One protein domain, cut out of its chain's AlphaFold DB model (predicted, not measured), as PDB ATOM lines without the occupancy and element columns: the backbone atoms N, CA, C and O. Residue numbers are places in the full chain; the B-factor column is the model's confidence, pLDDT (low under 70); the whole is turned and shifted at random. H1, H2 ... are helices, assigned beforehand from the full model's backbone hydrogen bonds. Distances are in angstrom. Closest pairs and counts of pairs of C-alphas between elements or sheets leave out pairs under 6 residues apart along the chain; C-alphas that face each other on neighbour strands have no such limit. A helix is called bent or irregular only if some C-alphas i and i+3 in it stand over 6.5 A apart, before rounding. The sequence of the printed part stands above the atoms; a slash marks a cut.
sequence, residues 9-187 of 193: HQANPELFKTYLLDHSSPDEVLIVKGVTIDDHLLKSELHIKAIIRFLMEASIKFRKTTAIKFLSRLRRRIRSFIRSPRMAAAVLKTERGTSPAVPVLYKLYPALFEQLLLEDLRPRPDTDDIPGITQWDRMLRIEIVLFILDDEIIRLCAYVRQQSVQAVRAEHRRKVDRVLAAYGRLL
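This is residues 9 to 187 of the 193 residues of an uncharacterized protein of Chitinophaga sp. 1303 (UniProt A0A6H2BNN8). A long helix, H8, runs through the core with the equally straight H3 beside it, and H4, H5 and H7 pack on H8 at steep angles, H4 crossing it near its middle. From the last turns of H8 the chain folds back into H9, which makes a V with H8 and sticks out as an arm with residues 173 to 186, while H1 and the poorly formed H2 sit loosely near the first half of H3. The printed part has 179 residues with nine named helices, H1 to H9 in that order, and no named strand; its class is all helix. It is compact, with a radius of gyration of the C-alphas of 17.4 A, and spans 45 by 43 by 36 A.

H1, residues 13 to 21, is close to but not clearly touching H3, residues 37 to 61; their closest C-alphas are those of Leu 20 and Lys 43, 6.0 A apart. H2, residues 26 to 31, is also close to H3 but not clearly touching it, with the C-alphas of Pro 26 and His 40 closest at 7.5 A. H1 and H2 are apart from each other. H3 touches H8, residues 135 to 160, at a shallow tilt of 25 degrees, the same way; their closest C-alphas are those of Glu 45 and Ile 142, 6.8 A apart. H8 is the hub, touching five other helices. H4, residues 67 to 82, touches H3 with residues 67 to 71 alone, closest at the C-alphas of Met 56 and Ala 67, 5.6 A apart. With residues 74 to 81 alone H4 touches H8, opposite ways at a steep tilt of 53 degrees; the C-alphas of Ile 78 and Ile 148 are closest, at 7.2 A. H5, residues 86 to 97, touches residues 136 to 144 of H8 at a steep tilt of 56 degrees, opposite ways, with the C-alphas of Thr 94 and Leu 140 closest at 5.9 A. H6, residues 105 to 108, and H7, residues 110 to 117, touch only at the corner by their link, closest at the C-alphas of Tyr 106 and Phe 113, 5.2 A apart. H7 touches residues 137 to 145 of H8, the same way at a steep tilt of 54 degrees; the closest C-alphas, those of Leu 117 and Arg 141, are 5.7 A apart. H9, residues 165 to 186, touches H8 with residues 165 to 172 alone, opposite ways at a steep tilt of 53 degrees, closest at the C-alphas of Ala 158 and Val 165, 5.3 A apart. The helix packing is mostly crossed: leaving out H6 and H7, which touch only at the corner, 1 of the 6 pairs of helices that touch is at a shallow tilt. Every O i to N i+4 pair is within hydrogen-bond range in H3, H4, H5, H7 and H9; the count is 4 of 5 in H1, 21 of 22 in H8 and 0 of 2 in H2, where 0 of 3 O i to N i+3 pairs are within range, and H6 is too short for such a pair.

H1 begins at C-alpha 13, (-32.203, 1.554, 68.457), and measures 12.9 A. H2 measures 10.6 A and is irregular, with C-alphas 27 and 30 7.2 A apart. H3 measures 35.9 A, H4 22.9 A and H5 17.1 A. H6 and H7 are short, at 5.2 A and 10.4 A. H8, the longest by residues, runs 36.6 A from C-alpha 135 at (-32.223, 18.761, 57.534). H9 measures 31.6 A and ends at C-alpha 186, (-50.037, -0.226, 43.915).

The two C-alphas farthest apart are those of Val 102 and Gln 162, 47.3 A. The printed part has no cut. The link from H7 to H8, residues 118 to 134, is long. The mean pLDDT of the printed part is 81.7; residues 23 to 34, 101 to 102, 123 to 131 and 179 to 187 are under 70.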
ATOM      1  N   HIS A   9     -34.153   6.171  66.109       79.62
ATOM      2  CA  HIS A   9     -32.783   5.739  66.400       79.62
ATOM      3  C   HIS A   9     -32.330   6.072  67.833       79.62
ATOM      4  O   HIS A   9     -31.409   5.428  68.333       79.62
ATOM      5  N   GLN A  10     -32.978   7.040  68.492       83.75
ATOM      6  CA  GLN A  10     -32.743   7.404  69.894       83.75
ATOM      7  C   GLN A  10     -33.720   6.683  70.825       83.75
ATOM      8  O   GLN A  10     -33.312   6.149  71.854       83.75
ATOM      9  N   ALA A  11     -35.003   6.643  70.461       83.50
ATOM     10  CA  ALA A  11     -36.060   6.059  71.280       83.50
ATOM     11  C   ALA A  11     -36.008   4.521  71.328       83.50
ATOM     12  O   ALA A  11     -36.278   3.925  72.369       83.50
ATOM     13  N   ASN A  12     -35.682   3.866  70.209       82.12
ATOM     14  CA  ASN A  12     -35.600   2.410  70.095       82.12
ATOM     15  C   ASN A  12     -34.572   1.978  69.022       82.12
ATOM     16  O   ASN A  12     -34.939   1.672  67.879       82.12
ATOM     17  N   PRO A  13     -33.278   1.899  69.386       83.81
ATOM     18  CA  PRO A  13     -32.203   1.554  68.457       83.81
ATOM     19  C   PRO A  13     -32.348   0.178  67.794       83.81
ATOM     20  O   PRO A  13     -31.935   0.008  66.649       83.81
ATOM     21  N   GLU A  14     -32.927  -0.817  68.475       79.50
ATOM     22  CA  GLU A  14     -33.131  -2.151  67.892       79.50
ATOM     23  C   GLU A  14     -34.197  -2.122  66.794       79.50
ATOM     24  O   GLU A  14     -33.988  -2.676  65.714       79.50
ATOM     25  N   LEU A  15     -35.298  -1.399  67.018       78.69
ATOM     26  CA  LEU A  15     -36.310  -1.191  65.984       78.69
ATOM     27  C   LEU A  15     -35.750  -0.364  64.818       78.69
ATOM     28  O   LEU A  15     -36.045  -0.659  63.659       78.69
ATOM     29  N   PHE A  16     -34.874   0.607  65.093       79.94
ATOM     30  CA  PHE A  16     -34.154   1.320  64.040       79.94
ATOM     31  C   PHE A  16     -33.260   0.385  63.209       79.94
ATOM     32  O   PHE A  16     -33.233   0.505  61.987       79.94
ATOM     33  N   LYS A  17     -32.581  -0.605  63.810       80.38
ATOM     34  CA  LYS A  17     -31.819  -1.611  63.041       80.38
ATOM     35  C   LYS A  17     -32.713  -2.420  62.108       80.38
ATOM     36  O   LYS A  17     -32.318  -2.666  60.972       80.38
ATOM     37  N   THR A  18     -33.909  -2.809  62.548       78.81
ATOM     38  CA  THR A  18     -34.892  -3.450  61.661       78.81
ATOM     39  C   THR A  18     -35.304  -2.497  60.539       78.81
ATOM     40  O   THR A  18     -35.319  -2.889  59.374       78.81
ATOM     41  N   TYR A  19     -35.539  -1.226  60.866       79.00
ATOM     42  CA  TYR A  19     -35.870  -0.189  59.894       79.00
ATOM     43  C   TYR A  19     -34.756   0.054  58.854       79.00
ATOM     44  O   TYR A  19     -35.053   0.322  57.688       79.00
ATOM     45  N   LEU A  20     -33.474  -0.097  59.214       77.19
ATOM     46  CA  LEU A  20     -32.346  -0.005  58.272       77.19
ATOM     47  C   LEU A  20     -32.390  -1.070  57.166       77.19
ATOM     48  O   LEU A  20     -31.855  -0.828  56.080       77.19
ATOM     49  N   LEU A  21     -32.991  -2.227  57.457       75.38
ATOM     50  CA  LEU A  21     -33.130  -3.359  56.538       75.38
ATOM     51  C   LEU A  21     -34.388  -3.261  55.667       75.38
ATOM     52  O   LEU A  21     -34.468  -3.939  54.647       75.38
ATOM     53  N   ASP A  22     -35.352  -2.422  56.049       70.19
ATOM     54  CA  ASP A  22     -36.543  -2.163  55.248       70.19
ATOM     55  C   ASP A  22     -36.191  -1.304  54.013       70.19
ATOM     56  O   ASP A  22     -35.381  -0.377  54.092       70.19
ATOM     57  N   HIS A  23     -36.784  -1.597  52.858       60.69
ATOM     58  CA  HIS A  23     -36.532  -0.905  51.586       60.69
ATOM     59  C   HIS A  23     -37.700  -0.014  51.136       60.69
ATOM     60  O   HIS A  23     -37.683   0.476  50.006       60.69
ATOM     61  N   SER A  24     -38.688   0.202  52.007       54.25
ATOM     62  CA  SER A  24     -39.798   1.133  51.795       54.25
ATOM     63  C   SER A  24     -39.302   2.536  51.404       54.25
ATOM     64  O   SER A  24     -38.331   3.067  51.961       54.25
ATOM     65  N   SER A  25     -39.928   3.106  50.371       48.97
ATOM     66  CA  SER A  25     -39.543   4.403  49.803       48.97
ATOM     67  C   SER A  25     -39.909   5.562  50.742       48.97
ATOM     68  O   SER A  25     -40.847   5.418  51.524       48.97
ATOM     69  N   PRO A  26     -39.237   6.731  50.660       44.94
ATOM     70  CA  PRO A  26     -39.584   7.913  51.458       44.94
ATOM     71  C   PRO A  26     -41.041   8.374  51.296       44.94
ATOM     72  O   PRO A  26     -41.587   8.974  52.213       44.94
ATOM     73  N   ASP A  27     -41.678   8.073  50.161       40.22
ATOM     74  CA  ASP A  27     -43.070   8.447  49.884       40.22
ATOM     75  C   ASP A  27     -44.089   7.463  50.507       40.22
ATOM     76  O   ASP A  27     -45.251   7.810  50.702       40.22
ATOM     77  N   GLU A  28     -43.665   6.254  50.901       43.72
ATOM     78  CA  GLU A  28     -44.487   5.257  51.624       43.72
ATOM     79  C   GLU A  28     -44.465   5.451  53.153       43.72
ATOM     80  O   GLU A  28     -45.141   4.749  53.907       43.72
ATOM     81  N   VAL A  29     -43.698   6.436  53.624       43.72
ATOM     82  CA  VAL A  29     -43.364   6.674  55.037       43.72
ATOM     83  C   VAL A  29     -44.527   7.176  55.884       43.72
ATOM     84  O   VAL A  29     -44.466   7.109  57.111       43.72
ATOM     85  N   LEU A  30     -45.637   7.596  55.280       43.09
ATOM     86  CA  LEU A  30     -46.808   8.033  56.045       43.09
ATOM     87  C   LEU A  30     -47.433   6.915  56.917       43.09
ATOM     88  O   LEU A  30     -48.334   7.207  57.702       43.09
ATOM     89  N   ILE A  31     -46.981   5.653  56.816       43.66
ATOM     90  CA  ILE A  31     -47.657   4.485  57.413       43.66
ATOM     91  C   ILE A  31     -46.729   3.585  58.265       43.66
ATOM     92  O   ILE A  31     -47.017   2.409  58.470       43.66
ATOM     93  N   VAL A  32     -45.648   4.107  58.855       48.62
ATOM     94  CA  VAL A  32     -45.028   3.449  60.028       48.62
ATOM     95  C   VAL A  32     -45.038   4.433  61.190       48.62
ATOM     96  O   VAL A  32     -44.237   5.362  61.236       48.62
ATOM     97  N   LYS A  33     -45.992   4.266  62.120       56.44
ATOM     98  CA  LYS A  33     -46.154   5.145  63.292       56.44
ATOM     99  C   LYS A  33     -44.810   5.337  64.013       56.44
ATOM    100  O   LYS A  33     -44.258   4.364  64.519       56.44
ATOM    101  N   GLY A  34     -44.339   6.585  64.101       61.78
ATOM    102  CA  GLY A  34     -43.208   6.988  64.946       61.78
ATOM    103  C   GLY A  34     -41.823   7.050  64.287       61.78
ATOM    104  O   GLY A  34     -40.847   7.211  65.014       61.78
ATOM    105  N   VAL A  35     -41.699   6.924  62.957       72.94
ATOM    106  CA  VAL A  35     -40.427   7.199  62.254       72.94
ATOM    107  C   VAL A  35     -40.361   8.675  61.862       72.94
ATOM    108  O   VAL A  35     -41.284   9.197  61.239       72.94
ATOM    109  N   THR A  36     -39.266   9.352  62.211       79.06
ATOM    110  CA  THR A  36     -39.080  10.782  61.930       79.06
ATOM    111  C   THR A  36     -38.269  11.012  60.651       79.06
ATOM    112  O   THR A  36     -37.497  10.156  60.220       79.06
ATOM    113  N   ILE A  37     -38.363  12.213  60.062       79.62
ATOM    114  CA  ILE A  37     -37.491  12.636  58.944       79.62
ATOM    115  C   ILE A  37     -36.010  12.441  59.295       79.62
ATOM    116  O   ILE A  37     -35.221  12.031  58.447       79.62
ATOM    117  N   ASP A  38     -35.634  12.693  60.547       81.00
ATOM    118  CA  ASP A  38     -34.257  12.538  61.005       81.00
ATOM    119  C   ASP A  38     -33.763  11.084  60.898       81.00
ATOM    120  O   ASP A  38     -32.648  10.837  60.431       81.00
ATOM    121  N   ASP A  39     -34.631  10.114  61.208       80.94
ATOM    122  CA  ASP A  39     -34.350   8.685  61.045       80.94
ATOM    123  C   ASP A  39     -34.159   8.301  59.569       80.94
ATOM    124  O   ASP A  39     -33.277   7.503  59.239       80.94
ATOM    125  N   HIS A  40     -34.943   8.892  58.661       81.81
ATOM    126  CA  HIS A  40     -34.801   8.674  57.216       81.81
ATOM    127  C   HIS A  40     -33.491   9.231  56.663       81.81
ATOM    128  O   HIS A  40     -32.829   8.576  55.846       81.81
ATOM    129  N   LEU A  41     -33.106  10.429  57.110       85.50
ATOM    130  CA  LEU A  41     -31.834  11.041  56.736       85.50
ATOM    131  C   LEU A  41     -30.673  10.183  57.232       85.50
ATOM    132  O   LEU A  41     -29.802   9.824  56.440       85.50
ATOM    133  N   LEU A  42     -30.716   9.766  58.501       87.00
ATOM    134  CA  LEU A  42     -29.684   8.919  59.089       87.00
ATOM    135  C   LEU A  42     -29.576   7.568  58.367       87.00
ATOM    136  O   LEU A  42     -28.475   7.129  58.030       87.00
ATOM    137  N   LYS A  43     -30.706   6.916  58.069       86.19
ATOM    138  CA  LYS A  43     -30.728   5.671  57.285       86.19
ATOM    139  C   LYS A  43     -30.077   5.856  55.913       86.19
ATOM    140  O   LYS A  43     -29.238   5.046  55.521       86.19
ATOM    141  N   SER A  44     -30.426   6.929  55.207       87.38
ATOM    142  CA  SER A  44     -29.884   7.228  53.876       87.38
ATOM    143  C   SER A  44     -28.376   7.496  53.915       87.38
ATOM    144  O   SER A  44     -27.633   7.000  53.069       87.38
ATOM    145  N   GLU A  45     -27.899   8.222  54.925       88.75
ATOM    146  CA  GLU A  45     -26.470   8.475  55.153       88.75
ATOM    147  C   GLU A  45     -25.702   7.178  55.456       88.75
ATOM    148  O   GLU A  45     -24.618   6.946  54.915       88.75
ATOM    149  N   LEU A  46     -26.276   6.279  56.260       87.44
ATOM    150  CA  LEU A  46     -25.698   4.958  56.522       87.44
ATOM    151  C   LEU A  46     -25.647   4.090  55.255       87.44
ATOM    152  O   LEU A  46     -24.639   3.422  55.003       87.44
ATOM    153  N   HIS A  47     -26.689   4.124  54.421       87.25
ATOM    154  CA  HIS A  47     -26.701   3.430  53.130       87.25
ATOM    155  C   HIS A  47     -25.643   3.985  52.171       87.25
ATOM    156  O   HIS A  47     -24.932   3.204  51.539       87.25
ATOM    157  N   ILE A  48     -25.458   5.306  52.108       91.06
ATOM    158  CA  ILE A  48     -24.379   5.943  51.334       91.06
ATOM    159  C   ILE A  48     -23.009   5.398  51.757       91.06
ATOM    160  O   ILE A  48     -22.230   4.961  50.901       91.06
ATOM    161  N   LYS A  49     -22.730   5.352  53.068       90.06
ATOM    162  CA  LYS A  49     -21.481   4.792  53.615       90.06
ATOM    163  C   LYS A  49     -21.285   3.335  53.185       90.06
ATOM    164  O   LYS A  49     -20.196   2.959  52.739       90.06
ATOM    165  N   ALA A  50     -22.341   2.524  53.257       89.25
ATOM    166  CA  ALA A  50     -22.307   1.129  52.827       89.25
ATOM    167  C   ALA A  50     -22.029   0.983  51.318       89.25
ATOM    168  O   ALA A  50     -21.182   0.178  50.925       89.25
ATOM    169  N   ILE A  51     -22.672   1.795  50.471       91.31
ATOM    170  CA  ILE A  51     -22.468   1.788  49.014       91.31
ATOM    171  C   ILE A  51     -21.029   2.183  48.661       91.31
ATOM    172  O   ILE A  51     -20.396   1.520  47.837       91.31
ATOM    173  N   ILE A  52     -20.483   3.228  49.290       91.50
ATOM    174  CA  ILE A  52     -19.091   3.658  49.077       91.50
ATOM    175  C   ILE A  52     -18.127   2.515  49.401       91.50
ATOM    176  O   ILE A  52     -17.244   2.207  48.594       91.50
ATOM    177  N   ARG A  53     -18.317   1.859  50.554       90.62
ATOM    178  CA  ARG A  53     -17.500   0.718  50.973       90.62
ATOM    179  C   ARG A  53     -17.598  -0.435  49.976       90.62
ATOM    180  O   ARG A  53     -16.565  -0.925  49.524       90.62
ATOM    181  N   PHE A  54     -18.812  -0.807  49.574       91.50
ATOM    182  CA  PHE A  54     -19.040  -1.850  48.576       91.50
ATOM    183  C   PHE A  54     -18.329  -1.544  47.251       91.50
ATOM    184  O   PHE A  54     -17.599  -2.384  46.728       91.50
ATOM    185  N   LEU A  55     -18.489  -0.332  46.711       91.88
ATOM    186  CA  LEU A  55     -17.868   0.060  45.444       91.88
ATOM    187  C   LEU A  55     -16.340   0.071  45.522       91.88
ATOM    188  O   LEU A  55     -15.669  -0.309  44.558       91.88
ATOM    189  N   MET A  56     -15.788   0.494  46.660       91.94
ATOM    190  CA  MET A  56     -14.354   0.469  46.919       91.94
ATOM    191  C   MET A  56     -13.825  -0.971  46.943       91.94
ATOM    192  O   MET A  56     -12.886  -1.286  46.208       91.94
ATOM    193  N   GLU A  57     -14.443  -1.848  47.736       91.44
ATOM    194  CA  GLU A  57     -14.062  -3.261  47.858       91.44
ATOM    195  C   GLU A  57     -14.210  -3.999  46.521       91.44
ATOM    196  O   GLU A  57     -13.293  -4.696  46.083       91.44
ATOM    197  N   ALA A  58     -15.317  -3.785  45.808       88.56
ATOM    198  CA  ALA A  58     -15.540  -4.369  44.492       88.56
ATOM    199  C   ALA A  58     -14.508  -3.873  43.467       88.56
ATOM    200  O   ALA A  58     -13.953  -4.666  42.706       88.56
ATOM    201  N   SER A  59     -14.182  -2.579  43.472       87.81
ATOM    202  CA  SER A  59     -13.162  -2.019  42.578       87.81
ATOM    203  C   SER A  59     -11.776  -2.635  42.793       87.81
ATOM    204  O   SER A  59     -11.034  -2.805  41.822       87.81
ATOM    205  N   ILE A  60     -11.439  -2.994  44.036       89.56
ATOM    206  CA  ILE A  60     -10.207  -3.719  44.375       89.56
ATOM    207  C   ILE A  60     -10.303  -5.175  43.917       89.56
ATOM    208  O   ILE A  60      -9.411  -5.656  43.218       89.56
ATOM    209  N   LYS A  61     -11.402  -5.863  44.254       92.31
ATOM    210  CA  LYS A  61     -11.634  -7.277  43.917       92.31
ATOM    211  C   LYS A  61     -11.541  -7.534  42.414       92.31
ATOM    212  O   LYS A  61     -10.903  -8.492  41.989       92.31
ATOM    213  N   PHE A  62     -12.107  -6.643  41.605       88.25
ATOM    214  CA  PHE A  62     -12.055  -6.720  40.143       88.25
ATOM    215  C   PHE A  62     -10.809  -6.054  39.528       88.25
ATOM    216  O   PHE A  62     -10.775  -5.797  38.323       88.25
ATOM    217  N   ARG A  63      -9.786  -5.752  40.345       84.25
ATOM    218  CA  ARG A  63      -8.493  -5.160  39.941       84.25
ATOM    219  C   ARG A  63      -8.615  -3.872  39.115       84.25
ATOM    220  O   ARG A  63      -7.709  -3.519  38.368       84.25
ATOM    221  N   LYS A  64      -9.724  -3.141  39.257       83.75
ATOM    222  CA  LYS A  64     -10.000  -1.909  38.505       83.75
ATOM    223  C   LYS A  64      -9.169  -0.737  39.028       83.75
ATOM    224  O   LYS A  64      -8.722   0.110  38.256       83.75
ATOM    225  N   THR A  65      -9.018  -0.629  40.351       87.44
ATOM    226  CA  THR A  65      -8.281   0.457  41.018       87.44
ATOM    227  C   THR A  65      -7.983   0.115  42.485       87.44
ATOM    228  O   THR A  65      -8.536  -0.832  43.033       87.44
ATOM    229  N   THR A  66      -7.137   0.911  43.142       88.38
ATOM    230  CA  THR A  66      -6.933   0.872  44.600       88.38
ATOM    231  C   THR A  66      -7.986   1.711  45.337       88.38
ATOM    232  O   THR A  66      -8.566   2.624  44.735       88.38
ATOM    233  N   ALA A  67      -8.176   1.462  46.642       86.31
ATOM    234  CA  ALA A  67      -9.064   2.246  47.516       86.31
ATOM    235  C   ALA A  67      -8.798   3.755  47.423       86.31
ATOM    236  O   ALA A  67      -9.692   4.540  47.116       86.31
ATOM    237  N   ILE A  68      -7.536   4.160  47.600       87.81
ATOM    238  CA  ILE A  68      -7.122   5.571  47.589       87.81
ATOM    239  C   ILE A  68      -7.479   6.237  46.255       87.81
ATOM    240  O   ILE A  68      -8.025   7.343  46.226       87.81
ATOM    241  N   LYS A  69      -7.198   5.562  45.133       89.75
ATOM    242  CA  LYS A  69      -7.512   6.081  43.796       89.75
ATOM    243  C   LYS A  69      -9.024   6.149  43.556       89.75
ATOM    244  O   LYS A  69      -9.475   7.113  42.941       89.75
ATOM    245  N   PHE A  70      -9.799   5.182  44.053       90.25
ATOM    246  CA  PHE A  70     -11.264   5.202  43.982       90.25
ATOM    247  C   PHE A  70     -11.841   6.403  44.745       90.25
ATOM    248  O   PHE A  70     -12.499   7.251  44.141       90.25
ATOM    249  N   LEU A  71     -11.501   6.547  46.029       90.75
ATOM    250  CA  LEU A  71     -11.981   7.644  46.873       90.75
ATOM    251  C   LEU A  71     -11.529   9.014  46.345       90.75
ATOM    252  O   LEU A  71     -12.304   9.965  46.323       90.75
ATOM    253  N   SER A  72     -10.291   9.134  45.853       91.06
ATOM    254  CA  SER A  72      -9.798  10.369  45.222       91.06
ATOM    255  C   SER A  72     -10.609  10.760  43.978       91.06
ATOM    256  O   SER A  72     -11.006  11.919  43.828       91.06
ATOM    257  N   ARG A  73     -10.929   9.789  43.111       91.81
ATOM    258  CA  ARG A  73     -11.788  10.018  41.938       91.81
ATOM    259  C   ARG A  73     -13.192  10.448  42.354       91.81
ATOM    260  O   ARG A  73     -13.702  11.409  41.785       91.81
ATOM    261  N   LEU A  74     -13.779   9.797  43.356       92.62
ATOM    262  CA  LEU A  74     -15.118  10.122  43.844       92.62
ATOM    263  C   LEU A  74     -15.187  11.544  44.429       92.62
ATOM    264  O   LEU A  74     -16.049  12.326  44.030       92.62
ATOM    265  N   ARG A  75     -14.197  11.944  45.242       93.50
ATOM    266  CA  ARG A  75     -14.067  13.328  45.742       93.50
ATOM    267  C   ARG A  75     -13.973  14.348  44.605       93.50
ATOM    268  O   ARG A  75     -14.657  15.369  44.623       93.50
ATOM    269  N   ARG A  76     -13.158  14.072  43.577       94.06
ATOM    270  CA  ARG A  76     -13.046  14.947  42.393       94.06
ATOM    271  C   ARG A  76     -14.376  15.067  41.648       94.06
ATOM    272  O   ARG A  76     -14.702  16.153  41.174       94.06
ATOM    273  N   ARG A  77     -15.142  13.977  41.547       94.12
ATOM    274  CA  ARG A  77     -16.465  13.982  40.909       94.12
ATOM    275  C   ARG A  77     -17.476  14.822  41.680       94.12
ATOM    276  O   ARG A  77     -18.162  15.609  41.041       94.12
ATOM    277  N   ILE A  78     -17.523  14.708  43.007       94.12
ATOM    278  CA  ILE A  78     -18.384  15.547  43.856       94.12
ATOM    279  C   ILE A  78     -18.044  17.024  43.668       94.12
ATOM    280  O   ILE A  78     -18.911  17.806  43.292       94.12
ATOM    281  N   ARG A  79     -16.764  17.399  43.777       94.19
ATOM    282  CA  ARG A  79     -16.318  18.782  43.526       94.19
ATOM    283  C   ARG A  79     -16.702  19.297  42.144       94.19
ATOM    284  O   ARG A  79     -17.120  20.441  41.992       94.19
ATOM    285  N   SER A  80     -16.555  18.451  41.127       94.62
ATOM    286  CA  SER A  80     -16.956  18.794  39.763       94.62
ATOM    287  C   SER A  80     -18.468  18.948  39.626       94.62
ATOM    288  O   SER A  80     -18.903  19.782  38.839       94.62
ATOM    289  N   PHE A  81     -19.260  18.152  40.348       94.56
ATOM    290  CA  PHE A  81     -20.716  18.227  40.325       94.56
ATOM    291  C   PHE A  81     -21.213  19.535  40.940       94.56
ATOM    292  O   PHE A  81     -22.020  20.210  40.306       94.56
ATOM    293  N   ILE A  82     -20.677  19.924  42.104       91.94
ATOM    294  CA  ILE A  82     -21.037  21.167  42.812       91.94
ATOM    295  C   ILE A  82     -20.865  22.391  41.900       91.94
ATOM    296  O   ILE A  82     -21.677  23.306  41.919       91.94
ATOM    297  N   ARG A  83     -19.823  22.390  41.059       91.00
ATOM    298  CA  ARG A  83     -19.518  23.480  40.112       91.00
ATOM    299  C   ARG A  83     -20.251  23.362  38.775       91.00
ATOM    300  O   ARG A  83     -20.034  24.181  37.887       91.00
ATOM    301  N   SER A  84     -21.055  22.320  38.585       92.50
ATOM    302  CA  SER A  84     -21.743  22.061  37.322       92.50
ATOM    303  C   SER A  84     -23.173  22.609  37.335       92.50
ATOM    304  O   SER A  84     -23.787  22.684  38.399       92.50
ATOM    305  N   PRO A  85     -23.779  22.862  36.159       90.31
ATOM    306  CA  PRO A  85     -25.196  23.225  36.064       90.31
ATOM    307  C   PRO A  85     -26.146  22.189  36.688       90.31
ATOM    308  O   PRO A  85     -27.270  22.513  37.057       90.31
ATOM    309  N   ARG A  86     -25.695  20.935  36.849       90.31
ATOM    310  CA  ARG A  86     -26.481  19.870  37.489       90.31
ATOM    311  C   ARG A  86     -26.716  20.124  38.976       90.31
ATOM    312  O   ARG A  86     -27.678  19.592  39.515       90.31
ATOM    313  N   MET A  87     -25.885  20.950  39.610       92.44
ATOM    314  CA  MET A  87     -26.092  21.366  40.993       92.44
ATOM    315  C   MET A  87     -27.424  22.106  41.155       92.44
ATOM    316  O   MET A  87     -28.176  21.803  42.073       92.44
ATOM    317  N   ALA A  88     -27.770  22.997  40.219       89.44
ATOM    318  CA  ALA A  88     -29.048  23.707  40.246       89.44
ATOM    319  C   ALA A  88     -30.243  22.744  40.146       89.44
ATOM    320  O   ALA A  88     -31.236  22.913  40.843       89.44
ATOM    321  N   ALA A  89     -30.127  21.689  39.331       89.56
ATOM    322  CA  ALA A  89     -31.159  20.659  39.235       89.56
ATOM    323  C   ALA A  89     -31.308  19.852  40.538       89.56
ATOM    324  O   ALA A  89     -32.432  19.554  40.932       89.56
ATOM    325  N   ALA A  90     -30.199  19.530  41.214       89.88
ATOM    326  CA  ALA A  90     -30.235  18.867  42.519       89.88
ATOM    327  C   ALA A  90     -30.901  19.754  43.581       89.88
ATOM    328  O   ALA A  90     -31.785  19.287  44.286       89.88
ATOM    329  N   VAL A  91     -30.553  21.046  43.625       90.12
ATOM    330  CA  VAL A  91     -31.190  22.028  44.519       90.12
ATOM    331  C   VAL A  91     -32.697  22.081  44.284       90.12
ATOM    332  O   VAL A  91     -33.456  21.867  45.221       90.12
ATOM    333  N   LEU A  92     -33.131  22.273  43.035       86.69
ATOM    334  CA  LEU A  92     -34.554  22.324  42.688       86.69
ATOM    335  C   LEU A  92     -35.291  21.033  43.059       86.69
ATOM    336  O   LEU A  92     -36.444  21.076  43.482       86.69
ATOM    337  N   LYS A  93     -34.649  19.871  42.888       85.94
ATOM    338  CA  LYS A  93     -35.240  18.587  43.272       85.94
ATOM    339  C   LYS A  93     -35.405  18.484  44.790       85.94
ATOM    340  O   LYS A  93     -36.471  18.078  45.238       85.94
ATOM    341  N   THR A  94     -34.404  18.898  45.563       85.81
ATOM    342  CA  THR A  94     -34.490  18.931  47.028       85.81
ATOM    343  C   THR A  94     -35.564  19.908  47.508       85.81
ATOM    344  O   THR A  94     -36.354  19.555  48.378       85.81
ATOM    345  N   GLU A  95     -35.656  21.100  46.907       85.00
ATOM    346  CA  GLU A  95     -36.675  22.114  47.238       85.00
ATOM    347  C   GLU A  95     -38.111  21.624  47.001       85.00
ATOM    348  O   GLU A  95     -39.012  22.007  47.746       85.00
ATOM    349  N   ARG A  96     -38.338  20.754  46.005       79.94
ATOM    350  CA  ARG A  96     -39.655  20.130  45.772       79.94
ATOM    351  C   ARG A  96     -40.058  19.150  46.871       79.94
ATOM    352  O   ARG A  96     -41.249  19.008  47.117       79.94
ATOM    353  N   GLY A  97     -39.090  18.457  47.472       70.19
ATOM    354  CA  GLY A  97     -39.344  17.504  48.554       70.19
ATOM    355  C   GLY A  97     -39.568  18.201  49.893       70.19
ATOM    356  O   GLY A  97     -40.497  17.862  50.616       70.19
ATOM    357  N   THR A  98     -38.749  19.215  50.190       71.50
ATOM    358  CA  THR A  98     -38.841  20.000  51.425       71.50
ATOM    359  C   THR A  98     -38.355  21.423  51.162       71.50
ATOM    360  O   THR A  98     -37.254  21.632  50.647       71.50
ATOM    361  N   SER A  99     -39.143  22.423  51.562       74.38
ATOM    362  CA  SER A  99     -38.708  23.822  51.494       74.38
ATOM    363  C   SER A  99     -37.547  24.078  52.468       74.38
ATOM    364  O   SER A  99     -37.601  23.614  53.608       74.38
ATOM    365  N   PRO A 100     -36.494  24.808  52.061       74.69
ATOM    366  CA  PRO A 100     -35.354  25.072  52.929       74.69
ATOM    367  C   PRO A 100     -35.768  25.922  54.131       74.69
ATOM    368  O   PRO A 100     -36.347  26.996  53.972       74.69
ATOM    369  N   ALA A 101     -35.394  25.483  55.333       65.12
ATOM    370  CA  ALA A 101     -35.379  26.363  56.494       65.12
ATOM    371  C   ALA A 101     -34.243  27.377  56.312       65.12
ATOM    372  O   ALA A 101     -33.089  26.993  56.138       65.12
ATOM    373  N   VAL A 102     -34.543  28.674  56.320       69.69
ATOM    374  CA  VAL A 102     -33.493  29.701  56.301       69.69
ATOM    375  C   VAL A 102     -33.006  29.864  57.743       69.69
ATOM    376  O   VAL A 102     -33.836  30.179  58.599       69.69
ATOM    377  N   PRO A 103     -31.713  29.626  58.037       72.75
ATOM    378  CA  PRO A 103     -30.564  29.646  57.118       72.75
ATOM    379  C   PRO A 103     -29.979  28.258  56.735       72.75
ATOM    380  O   PRO A 103     -29.710  27.456  57.620       72.75
ATOM    381  N   VAL A 104     -29.684  28.007  55.442       82.31
ATOM    382  CA  VAL A 104     -29.043  26.752  54.950       82.31
ATOM    383  C   VAL A 104     -27.541  26.900  54.665       82.31
ATOM    384  O   VAL A 104     -27.097  27.897  54.078       82.31
ATOM    385  N   LEU A 105     -26.760  25.872  55.011       84.56
ATOM    386  CA  LEU A 105     -25.298  25.851  54.911       84.56
ATOM    387  C   LEU A 105     -24.803  25.985  53.469       84.56
ATOM    388  O   LEU A 105     -23.858  26.731  53.217       84.56
ATOM    389  N   TYR A 106     -25.463  25.326  52.511       85.06
ATOM    390  CA  TYR A 106     -25.110  25.410  51.087       85.06
ATOM    391  C   TYR A 106     -25.022  26.857  50.569       85.06
ATOM    392  O   TYR A 106     -24.127  27.173  49.782       85.06
ATOM    393  N   LYS A 107     -25.928  27.740  51.018       85.12
ATOM    394  CA  LYS A 107     -25.973  29.148  50.587       85.12
ATOM    395  C   LYS A 107     -25.029  30.032  51.399       85.12
ATOM    396  O   LYS A 107     -24.367  30.889  50.825       85.12
ATOM    397  N   LEU A 108     -24.976  29.838  52.716       86.31
ATOM    398  CA  LEU A 108     -24.225  30.723  53.611       86.31
ATOM    399  C   LEU A 108     -22.737  30.390  53.698       86.31
ATOM    400  O   LEU A 108     -21.903  31.290  53.769       86.31
ATOM    401  N   TYR A 109     -22.403  29.103  53.685       88.94
ATOM    402  CA  TYR A 109     -21.051  28.601  53.895       88.94
ATOM    403  C   TYR A 109     -20.750  27.459  52.909       88.94
ATOM    404  O   TYR A 109     -20.574  26.306  53.312       88.94
ATOM    405  N   PRO A 110     -20.644  27.751  51.599       88.00
ATOM    406  CA  PRO A 110     -20.487  26.731  50.558       88.00
ATOM    407  C   PRO A 110     -19.230  25.865  50.730       88.00
ATOM    408  O   PRO A 110     -19.233  24.692  50.361       88.00
ATOM    409  N   ALA A 111     -18.161  26.407  51.324       88.50
ATOM    410  CA  ALA A 111     -16.959  25.638  51.648       88.50
ATOM    411  C   ALA A 111     -17.218  24.582  52.738       88.50
ATOM    412  O   ALA A 111     -16.728  23.459  52.635       88.50
ATOM    413  N   LEU A 112     -18.019  24.924  53.750       88.12
ATOM    414  CA  LEU A 112     -18.421  24.015  54.825       88.12
ATOM    415  C   LEU A 112     -19.400  22.954  54.299       88.12
ATOM    416  O   LEU A 112     -19.293  21.778  54.631       88.12
ATOM    417  N   PHE A 113     -20.289  23.339  53.381       90.25
ATOM    418  CA  PHE A 113     -21.145  22.385  52.679       90.25
ATOM    419  C   PHE A 113     -20.347  21.412  51.790       90.25
ATOM    420  O   PHE A 113     -20.628  20.214  51.771       90.25
ATOM    421  N   GLU A 114     -19.303  21.874  51.090       90.88
ATOM    422  CA  GLU A 114     -18.391  20.967  50.375       90.88
ATOM    423  C   GLU A 114     -17.711  19.989  51.348       90.88
ATOM    424  O   GLU A 114     -17.575  18.806  51.037       90.88
ATOM    425  N   GLN A 115     -17.306  20.450  52.533       88.75
ATOM    426  CA  GLN A 115     -16.722  19.581  53.555       88.75
ATOM    427  C   GLN A 115     -17.695  18.496  54.024       88.75
ATOM    428  O   GLN A 115     -17.270  17.341  54.119       88.75
ATOM    429  N   LEU A 116     -18.965  18.856  54.242       88.81
ATOM    430  CA  LEU A 116     -20.063  17.946  54.574       88.81
ATOM    431  C   LEU A 116     -20.270  16.881  53.481       88.81
ATOM    432  O   LEU A 116     -20.349  15.692  53.772       88.81
ATOM    433  N   LEU A 117     -20.291  17.277  52.203       90.31
ATOM    434  CA  LEU A 117     -20.436  16.343  51.075       90.31
ATOM    435  C   LEU A 117     -19.299  15.315  50.975       90.31
ATOM    436  O   LEU A 117     -19.481  14.230  50.422       90.31
ATOM    437  N   LEU A 118     -18.100  15.681  51.429       90.31
ATOM    438  CA  LEU A 118     -16.890  14.871  51.291       90.31
ATOM    439  C   LEU A 118     -16.562  14.049  52.541       90.31
ATOM    440  O   LEU A 118     -15.590  13.292  52.500       90.31
ATOM    441  N   GLU A 119     -17.325  14.204  53.620       86.56
ATOM    442  CA  GLU A 119     -17.085  13.597  54.932       86.56
ATOM    443  C   GLU A 119     -16.885  12.073  54.843       86.56
ATOM    444  O   GLU A 119     -15.836  11.568  55.243       86.56
ATOM    445  N   ASP A 120     -17.802  11.357  54.179       82.69
ATOM    446  CA  ASP A 120     -17.759   9.886  54.033       82.69
ATOM    447  C   ASP A 120     -16.596   9.372  53.169       82.69
ATOM    448  O   ASP A 120     -16.359   8.169  53.059       82.69
ATOM    449  N   LEU A 121     -15.882  10.277  52.501       81.62
ATOM    450  CA  LEU A 121     -14.771   9.956  51.606       81.62
ATOM    451  C   LEU A 121     -13.410  10.259  52.224       81.62
ATOM    452  O   LEU A 121     -12.379  10.109  51.552       81.62
ATOM    453  N   ARG A 122     -13.391  10.734  53.471       74.56
ATOM    454  CA  ARG A 122     -12.158  11.010  54.196       74.56
ATOM    455  C   ARG A 122     -11.576   9.710  54.764       74.56
ATOM    456  O   ARG A 122     -12.320   8.827  55.172       74.56
ATOM    457  N   PRO A 123     -10.237   9.575  54.812       61.00
ATOM    458  CA  PRO A 123      -9.587   8.408  55.418       61.00
ATOM    459  C   PRO A 123      -9.858   8.279  56.922       61.00
ATOM    460  O   PRO A 123      -9.742   7.190  57.474       61.00
ATOM    461  N   ARG A 124     -10.165   9.402  57.576       57.81
ATOM    462  CA  ARG A 124     -10.585   9.496  58.970       57.81
ATOM    463  C   ARG A 124     -11.846  10.363  59.000       57.81
ATOM    464  O   ARG A 124     -11.808  11.418  58.364       57.81
ATOM    465  N   PRO A 125     -12.936   9.926  59.648       56.31
ATOM    466  CA  PRO A 125     -14.061  10.814  59.906       56.31
ATOM    467  C   PRO A 125     -13.563  11.971  60.780       56.31
ATOM    468  O   PRO A 125     -12.823  11.733  61.738       56.31
ATOM    469  N   ASP A 126     -13.907  13.206  60.415       57.31
ATOM    470  CA  ASP A 126     -13.727  14.325  61.338       57.31
ATOM    471  C   ASP A 126     -14.699  14.085  62.500       57.31
ATOM    472  O   ASP A 126     -15.858  13.745  62.280       57.31
ATOM    473  N   THR A 127     -14.214  14.199  63.732       52.31
ATOM    474  CA  THR A 127     -15.052  14.140  64.942       52.31
ATOM    475  C   THR A 127     -15.697  15.483  65.265       52.31
ATOM    476  O   THR A 127     -16.426  15.583  66.247       52.31
ATOM    477  N   ASP A 128     -15.397  16.514  64.477       49.81
ATOM    478  CA  ASP A 128     -15.923  17.853  64.679       49.81
ATOM    479  C   ASP A 128     -17.331  17.921  64.085       49.81
ATOM    480  O   ASP A 128     -17.510  17.886  62.863       49.81
ATOM    481  N   ASP A 129     -18.333  18.028  64.958       62.03
ATOM    482  CA  ASP A 129     -19.690  18.375  64.552       62.03
ATOM    483  C   ASP A 129     -19.641  19.715  63.811       62.03
ATOM    484  O   ASP A 129     -19.204  20.723  64.367       62.03
ATOM    485  N   ILE A 130     -20.085  19.749  62.551       66.19
ATOM    486  CA  ILE A 130     -20.251  21.008  61.819       66.19
ATOM    487  C   ILE A 130     -21.529  21.667  62.366       66.19
ATOM    488  O   ILE A 130     -22.631  21.189  62.072       66.19
ATOM    489  N   PRO A 131     -21.437  22.750  63.162       66.88
ATOM    490  CA  PRO A 131     -22.621  23.365  63.741       66.88
ATOM    491  C   PRO A 131     -23.496  23.974  62.638       66.88
ATOM    492  O   PRO A 131     -22.998  24.556  61.673       66.88
ATOM    493  N   GLY A 132     -24.817  23.866  62.793       71.69
ATOM    494  CA  GLY A 132     -25.781  24.507  61.892       71.69
ATOM    495  C   GLY A 132     -26.109  23.740  60.606       71.69
ATOM    496  O   GLY A 132     -26.704  24.328  59.704       71.69
ATOM    497  N   ILE A 133     -25.769  22.448  60.500       83.12
ATOM    498  CA  ILE A 133     -26.294  21.597  59.421       83.12
ATOM    499  C   ILE A 133     -27.818  21.489  59.562       83.12
ATOM    500  O   ILE A 133     -28.327  20.984  60.564       83.12
ATOM    501  N   THR A 134     -28.554  21.915  58.537       85.50
ATOM    502  CA  THR A 134     -30.013  21.750  58.501       85.50
ATOM    503  C   THR A 134     -30.411  20.381  57.937       85.50
ATOM    504  O   THR A 134     -29.654  19.746  57.198       85.50
ATOM    505  N   GLN A 135     -31.645  19.934  58.211       85.31
ATOM    506  CA  GLN A 135     -32.223  18.761  57.534       85.31
ATOM    507  C   GLN A 135     -32.183  18.915  56.008       85.31
ATOM    508  O   GLN A 135     -31.888  17.963  55.291       85.31
ATOM    509  N   TRP A 136     -32.404  20.135  55.512       88.44
ATOM    510  CA  TRP A 136     -32.354  20.435  54.087       88.44
ATOM    511  C   TRP A 136     -30.942  20.261  53.500       88.44
ATOM    512  O   TRP A 136     -30.795  19.679  52.427       88.44
ATOM    513  N   ASP A 137     -29.892  20.682  54.217       89.56
ATOM    514  CA  ASP A 137     -28.501  20.454  53.796       89.56
ATOM    515  C   ASP A 137     -28.174  18.953  53.720       89.56
ATOM    516  O   ASP A 137     -27.511  18.509  52.779       89.56
ATOM    517  N   ARG A 138     -28.686  18.152  54.665       89.38
ATOM    518  CA  ARG A 138     -28.549  16.683  54.644       89.38
ATOM    519  C   ARG A 138     -29.283  16.064  53.460       89.38
ATOM    520  O   ARG A 138     -28.701  15.243  52.754       89.38
ATOM    521  N   MET A 139     -30.512  16.499  53.174       89.44
ATOM    522  CA  MET A 139     -31.255  16.056  51.987       89.44
ATOM    523  C   MET A 139     -30.503  16.384  50.695       89.44
ATOM    524  O   MET A 139     -30.352  15.519  49.831       89.44
ATOM    525  N   LEU A 140     -29.978  17.609  50.570       91.88
ATOM    526  CA  LEU A 140     -29.197  18.006  49.401       91.88
ATOM    527  C   LEU A 140     -27.912  17.179  49.273       91.88
ATOM    528  O   LEU A 140     -27.569  16.753  48.169       91.88
ATOM    529  N   ARG A 141     -27.222  16.904  50.389       92.50
ATOM    530  CA  ARG A 141     -26.079  15.982  50.413       92.50
ATOM    531  C   ARG A 141     -26.463  14.610  49.878       92.50
ATOM    532  O   ARG A 141     -25.781  14.111  48.983       92.50
ATOM    533  N   ILE A 142     -27.526  14.013  50.412       91.00
ATOM    534  CA  ILE A 142     -27.987  12.674  50.029       91.00
ATOM    535  C   ILE A 142     -28.280  12.625  48.528       91.00
ATOM    536  O   ILE A 142     -27.752  11.752  47.837       91.00
ATOM    537  N   GLU A 143     -29.032  13.594  48.003       90.81
ATOM    538  CA  GLU A 143     -29.378  13.675  46.580       90.81
ATOM    539  C   GLU A 143     -28.128  13.714  45.685       90.81
ATOM    540  O   GLU A 143     -27.995  12.938  44.735       90.81
ATOM    541  N   ILE A 144     -27.168  14.585  46.010       93.56
ATOM    542  CA  ILE A 144     -25.932  14.747  45.234       93.56
ATOM    543  C   ILE A 144     -25.087  13.475  45.276       93.56
ATOM    544  O   ILE A 144     -24.575  13.021  44.244       93.56
ATOM    545  N   VAL A 145     -24.897  12.915  46.469       93.81
ATOM    546  CA  VAL A 145     -24.014  11.766  46.663       93.81
ATOM    547  C   VAL A 145     -24.611  10.528  45.999       93.81
ATOM    548  O   VAL A 145     -23.903   9.868  45.238       93.81
ATOM    549  N   LEU A 146     -25.907  10.256  46.178       91.25
ATOM    550  CA  LEU A 146     -26.577   9.134  45.518       91.25
ATOM    551  C   LEU A 146     -26.535   9.253  43.993       91.25
ATOM    552  O   LEU A 146     -26.210   8.270  43.329       91.25
ATOM    553  N   PHE A 147     -26.752  10.447  43.430       91.44
ATOM    554  CA  PHE A 147     -26.633  10.664  41.984       91.44
ATOM    555  C   PHE A 147     -25.248  10.268  41.445       91.44
ATOM    556  O   PHE A 147     -25.110   9.679  40.370       91.44
ATOM    557  N   ILE A 148     -24.187  10.599  42.183       93.88
ATOM    558  CA  ILE A 148     -22.818  10.279  41.774       93.88
ATOM    559  C   ILE A 148     -22.518   8.789  41.965       93.88
ATOM    560  O   ILE A 148     -21.856   8.197  41.104       93.88
ATOM    561  N   LEU A 149     -22.987   8.197  43.065       93.25
ATOM    562  CA  LEU A 149     -22.801   6.781  43.370       93.25
ATOM    563  C   LEU A 149     -23.527   5.881  42.370       93.25
ATOM    564  O   LEU A 149     -22.930   4.904  41.928       93.25
ATOM    565  N   ASP A 150     -24.739   6.238  41.941       91.56
ATOM    566  CA  ASP A 150     -25.471   5.507  40.901       91.56
ATOM    567  C   ASP A 150     -24.649   5.397  39.606       91.56
ATOM    568  O   ASP A 150     -24.435   4.313  39.056       91.56
ATOM    569  N   ASP A 151     -24.044   6.502  39.165       93.00
ATOM    570  CA  ASP A 151     -23.188   6.475  37.981       93.00
ATOM    571  C   ASP A 151     -21.903   5.646  38.190       93.00
ATOM    572  O   ASP A 151     -21.396   5.047  37.239       93.00
ATOM    573  N   GLU A 152     -21.353   5.578  39.409       93.19
ATOM    574  CA  GLU A 152     -20.243   4.661  39.719       93.19
ATOM    575  C   GLU A 152     -20.681   3.188  39.734       93.19
ATOM    576  O   GLU A 152     -19.936   2.345  39.226       93.19
ATOM    577  N   ILE A 153     -21.888   2.875  40.220       91.62
ATOM    578  CA  ILE A 153     -22.476   1.529  40.143       91.62
ATOM    579  C   ILE A 153     -22.602   1.115  38.678       91.62
ATOM    580  O   ILE A 153     -22.073   0.072  38.289       91.62
ATOM    581  N   ILE A 154     -23.196   1.961  37.830       93.19
ATOM    582  CA  ILE A 154     -23.334   1.697  36.391       93.19
ATOM    583  C   ILE A 154     -21.961   1.450  35.749       93.19
ATOM    584  O   ILE A 154     -21.792   0.490  34.995       93.19
ATOM    585  N   ARG A 155     -20.952   2.277  36.055       92.31
ATOM    586  CA  ARG A 155     -19.586   2.111  35.522       92.31
ATOM    587  C   ARG A 155     -18.888   0.858  36.032       92.31
ATOM    588  O   ARG A 155     -18.050   0.302  35.322       92.31
ATOM    589  N   LEU A 156     -19.135   0.449  37.271       90.88
ATOM    590  CA  LEU A 156     -18.598  -0.793  37.813       90.88
ATOM    591  C   LEU A 156     -19.264  -1.993  37.139       90.88
ATOM    592  O   LEU A 156     -18.556  -2.868  36.650       90.88
ATOM    593  N   CYS A 157     -20.591  -1.998  37.027       91.31
ATOM    594  CA  CYS A 157     -21.336  -3.039  36.327       91.31
ATOM    595  C   CYS A 157     -20.905  -3.165  34.861       91.31
ATOM    596  O   CYS A 157     -20.667  -4.275  34.398       91.31
ATOM    597  N   ALA A 158     -20.750  -2.044  34.150       93.25
ATOM    598  CA  ALA A 158     -20.248  -2.021  32.777       93.25
ATOM    599  C   ALA A 158     -18.853  -2.648  32.665       93.25
ATOM    600  O   ALA A 158     -18.621  -3.476  31.790       93.25
ATOM    601  N   TYR A 159     -17.955  -2.319  33.598       92.50
ATOM    602  CA  TYR A 159     -16.619  -2.908  33.659       92.50
ATOM    603  C   TYR A 159     -16.660  -4.422  33.917       92.50
ATOM    604  O   TYR A 159     -16.057  -5.182  33.169       92.50
ATOM    605  N   VAL A 160     -17.406  -4.868  34.934       90.75
ATOM    606  CA  VAL A 160     -17.506  -6.292  35.307       90.75
ATOM    607  C   VAL A 160     -18.148  -7.123  34.193       90.75
ATOM    608  O   VAL A 160     -17.712  -8.238  33.932       90.75
ATOM    609  N   ARG A 161     -19.164  -6.578  33.515       91.31
ATOM    610  CA  ARG A 161     -19.900  -7.258  32.436       91.31
ATOM    611  C   ARG A 161     -19.255  -7.099  31.059       91.31
ATOM    612  O   ARG A 161     -19.791  -7.643  30.102       91.31
ATOM    613  N   GLN A 162     -18.164  -6.336  30.947       92.12
ATOM    614  CA  GLN A 162     -17.520  -5.988  29.672       92.12
ATOM    615  C   GLN A 162     -18.497  -5.364  28.658       92.12
ATOM    616  O   GLN A 162     -18.483  -5.663  27.467       92.12
ATOM    617  N   GLN A 163     -19.373  -4.482  29.140       94.75
ATOM    618  CA  GLN A 163     -20.375  -3.782  28.335       94.75
ATOM    619  C   GLN A 163     -20.093  -2.282  28.291       94.75
ATOM    620  O   GLN A 163     -19.403  -1.728  29.150       94.75
ATOM    621  N   SER A 164     -20.672  -1.585  27.312       95.88
ATOM    622  CA  SER A 164     -20.620  -0.124  27.304       95.88
ATOM    623  C   SER A 164     -21.430   0.452  28.473       95.88
ATOM    624  O   SER A 164     -22.489  -0.060  28.845       95.88
ATOM    625  N   VAL A 165     -20.963   1.573  29.033       94.00
ATOM    626  CA  VAL A 165     -21.679   2.300  30.100       94.00
ATOM    627  C   VAL A 165     -23.101   2.667  29.663       94.00
ATOM    628  O   VAL A 165     -24.018   2.629  30.476       94.00
ATOM    629  N   GLN A 166     -23.306   2.986  28.381       94.94
ATOM    630  CA  GLN A 166     -24.625   3.355  27.865       94.94
ATOM    631  C   GLN A 166     -25.582   2.164  27.788       94.94
ATOM    632  O   GLN A 166     -26.757   2.330  28.108       94.94
ATOM    633  N   ALA A 167     -25.097   0.968  27.438       93.88
ATOM    634  CA  ALA A 167     -25.920  -0.239  27.447       93.88
ATOM    635  C   ALA A 167     -26.406  -0.561  28.869       93.88
ATOM    636  O   ALA A 167     -27.603  -0.740  29.089       93.88
ATOM    637  N   VAL A 168     -25.497  -0.530  29.852       93.06
ATOM    638  CA  VAL A 168     -25.853  -0.762  31.261       93.06
ATOM    639  C   VAL A 168     -26.780   0.329  31.791       93.06
ATOM    640  O   VAL A 168     -27.749   0.022  32.477       93.06
ATOM    641  N   ARG A 169     -26.544   1.600  31.441       92.25
ATOM    642  CA  ARG A 169     -27.422   2.712  31.835       92.25
ATOM    643  C   ARG A 169     -28.828   2.567  31.251       92.25
ATOM    644  O   ARG A 169     -29.799   2.829  31.952       92.25
ATOM    645  N   ALA A 170     -28.952   2.155  29.989       90.56
ATOM    646  CA  ALA A 170     -30.249   1.920  29.358       90.56
ATOM    647  C   ALA A 170     -31.000   0.756  30.021       90.56
ATOM    648  O   ALA A 170     -32.200   0.856  30.265       90.56
ATOM    649  N   GLU A 171     -30.297  -0.327  30.362       88.44
ATOM    650  CA  GLU A 171     -30.872  -1.437  31.125       88.44
ATOM    651  C   GLU A 171     -31.321  -0.989  32.522       88.44
ATOM    652  O   GLU A 171     -32.434  -1.306  32.939       88.44
ATOM    653  N   HIS A 172     -30.478  -0.227  33.224       87.62
ATOM    654  CA  HIS A 172     -30.773   0.293  34.555       87.62
ATOM    655  C   HIS A 172     -32.028   1.178  34.546       87.62
ATOM    656  O   HIS A 172     -32.950   0.920  35.312       87.62
ATOM    657  N   ARG A 173     -32.125   2.135  33.610       84.62
ATOM    658  CA  ARG A 173     -33.323   2.980  33.440       84.62
ATOM    659  C   ARG A 173     -34.587   2.156  33.225       84.62
ATOM    660  O   ARG A 173     -35.547   2.324  33.960       84.62
ATOM    661  N   ARG A 174     -34.554   1.178  32.311       80.12
ATOM    662  CA  ARG A 174     -35.703   0.290  32.064       80.12
ATOM    663  C   ARG A 174     -36.139  -0.475  33.316       80.12
ATOM    664  O   ARG A 174     -37.326  -0.744  33.470       80.12
ATOM    665  N   LYS A 175     -35.203  -0.876  34.182       79.06
ATOM    666  CA  LYS A 175     -35.531  -1.541  35.455       79.06
ATOM    667  C   LYS A 175     -36.182  -0.569  36.435       79.06
ATOM    668  O   LYS A 175     -37.205  -0.928  37.005       79.06
ATOM    669  N   VAL A 176     -35.641   0.641  36.575       75.81
ATOM    670  CA  VAL A 176     -36.229   1.701  37.409       75.81
ATOM    671  C   VAL A 176     -37.644   2.035  36.940       75.81
ATOM    672  O   VAL A 176     -38.570   1.972  37.739       75.81
ATOM    673  N   ASP A 177     -37.846   2.267  35.642       73.62
ATOM    674  CA  ASP A 177     -39.161   2.598  35.079       73.62
ATOM    675  C   ASP A 177     -40.190   1.486  35.332       73.62
ATOM    676  O   ASP A 177     -41.343   1.756  35.654       73.62
ATOM    677  N   ARG A 178     -39.777   0.214  35.237       73.88
ATOM    678  CA  ARG A 178     -40.648  -0.930  35.557       73.88
ATOM    679  C   ARG A 178     -41.039  -0.971  37.026       73.88
ATOM    680  O   ARG A 178     -42.184  -1.296  37.324       73.88
ATOM    681  N   VAL A 179     -40.095  -0.684  37.921       67.94
ATOM    682  CA  VAL A 179     -40.347  -0.629  39.364       67.94
ATOM    683  C   VAL A 179     -41.304   0.520  39.668       67.94
ATOM    684  O   VAL A 179     -42.341   0.284  40.277       67.94
ATOM    685  N   LEU A 180     -41.043   1.720  39.146       68.94
ATOM    686  CA  LEU A 180     -41.932   2.876  39.292       68.94
ATOM    687  C   LEU A 180     -43.334   2.603  38.730       68.94
ATOM    688  O   LEU A 180     -44.323   2.916  39.379       68.94
ATOM    689  N   ALA A 181     -43.446   1.949  37.572       68.94
ATOM    690  CA  ALA A 181     -44.735   1.553  37.002       68.94
ATOM    691  C   ALA A 181     -45.446   0.453  37.814       68.94
ATOM    692  O   ALA A 181     -46.672   0.352  37.792       68.94
ATOM    693  N   ALA A 182     -44.710  -0.417  38.510       67.75
ATOM    694  CA  ALA A 182     -45.297  -1.366  39.453       67.75
ATOM    695  C   ALA A 182     -45.832  -0.643  40.695       67.75
ATOM    696  O   ALA A 182     -46.986  -0.860  41.047       67.75
ATOM    697  N   TYR A 183     -45.058   0.277  41.275       56.41
ATOM    698  CA  TYR A 183     -45.502   1.104  42.399       56.41
ATOM    699  C   TYR A 183     -46.696   1.992  42.039       56.41
ATOM    700  O   TYR A 183     -47.674   2.005  42.773       56.41
ATOM    701  N   GLY A 184     -46.701   2.639  40.872       59.69
ATOM    702  CA  GLY A 184     -47.842   3.438  40.406       59.69
ATOM    703  C   GLY A 184     -49.148   2.645  40.257       59.69
ATOM    704  O   GLY A 184     -50.220   3.231  40.305       59.69
ATOM    705  N   ARG A 185     -49.075   1.313  40.112       64.75
ATOM    706  CA  ARG A 185     -50.250   0.419  40.119       64.75
ATOM    707  C   ARG A 185     -50.684  -0.008  41.524       64.75
ATOM    708  O   ARG A 185     -51.800  -0.493  41.675       64.75
ATOM    709  N   LEU A 186     -49.795   0.108  42.509       54.38
ATOM    710  CA  LEU A 186     -50.037  -0.226  43.915       54.38
ATOM    711  C   LEU A 186     -50.459   0.996  44.734       54.38
ATOM    712  O   LEU A 186     -51.141   0.839  45.745       54.38
ATOM    713  N   LEU A 187     -50.083   2.200  44.298       50.69
ATOM    714  CA  LEU A 187     -50.616   3.434  44.852       50.69
ATOM    715  C   LEU A 187     -52.126   3.469  44.578       50.69
ATOM    716  O   LEU A 187     -52.540   3.215  43.440       50.69
TER     717      LEU A 187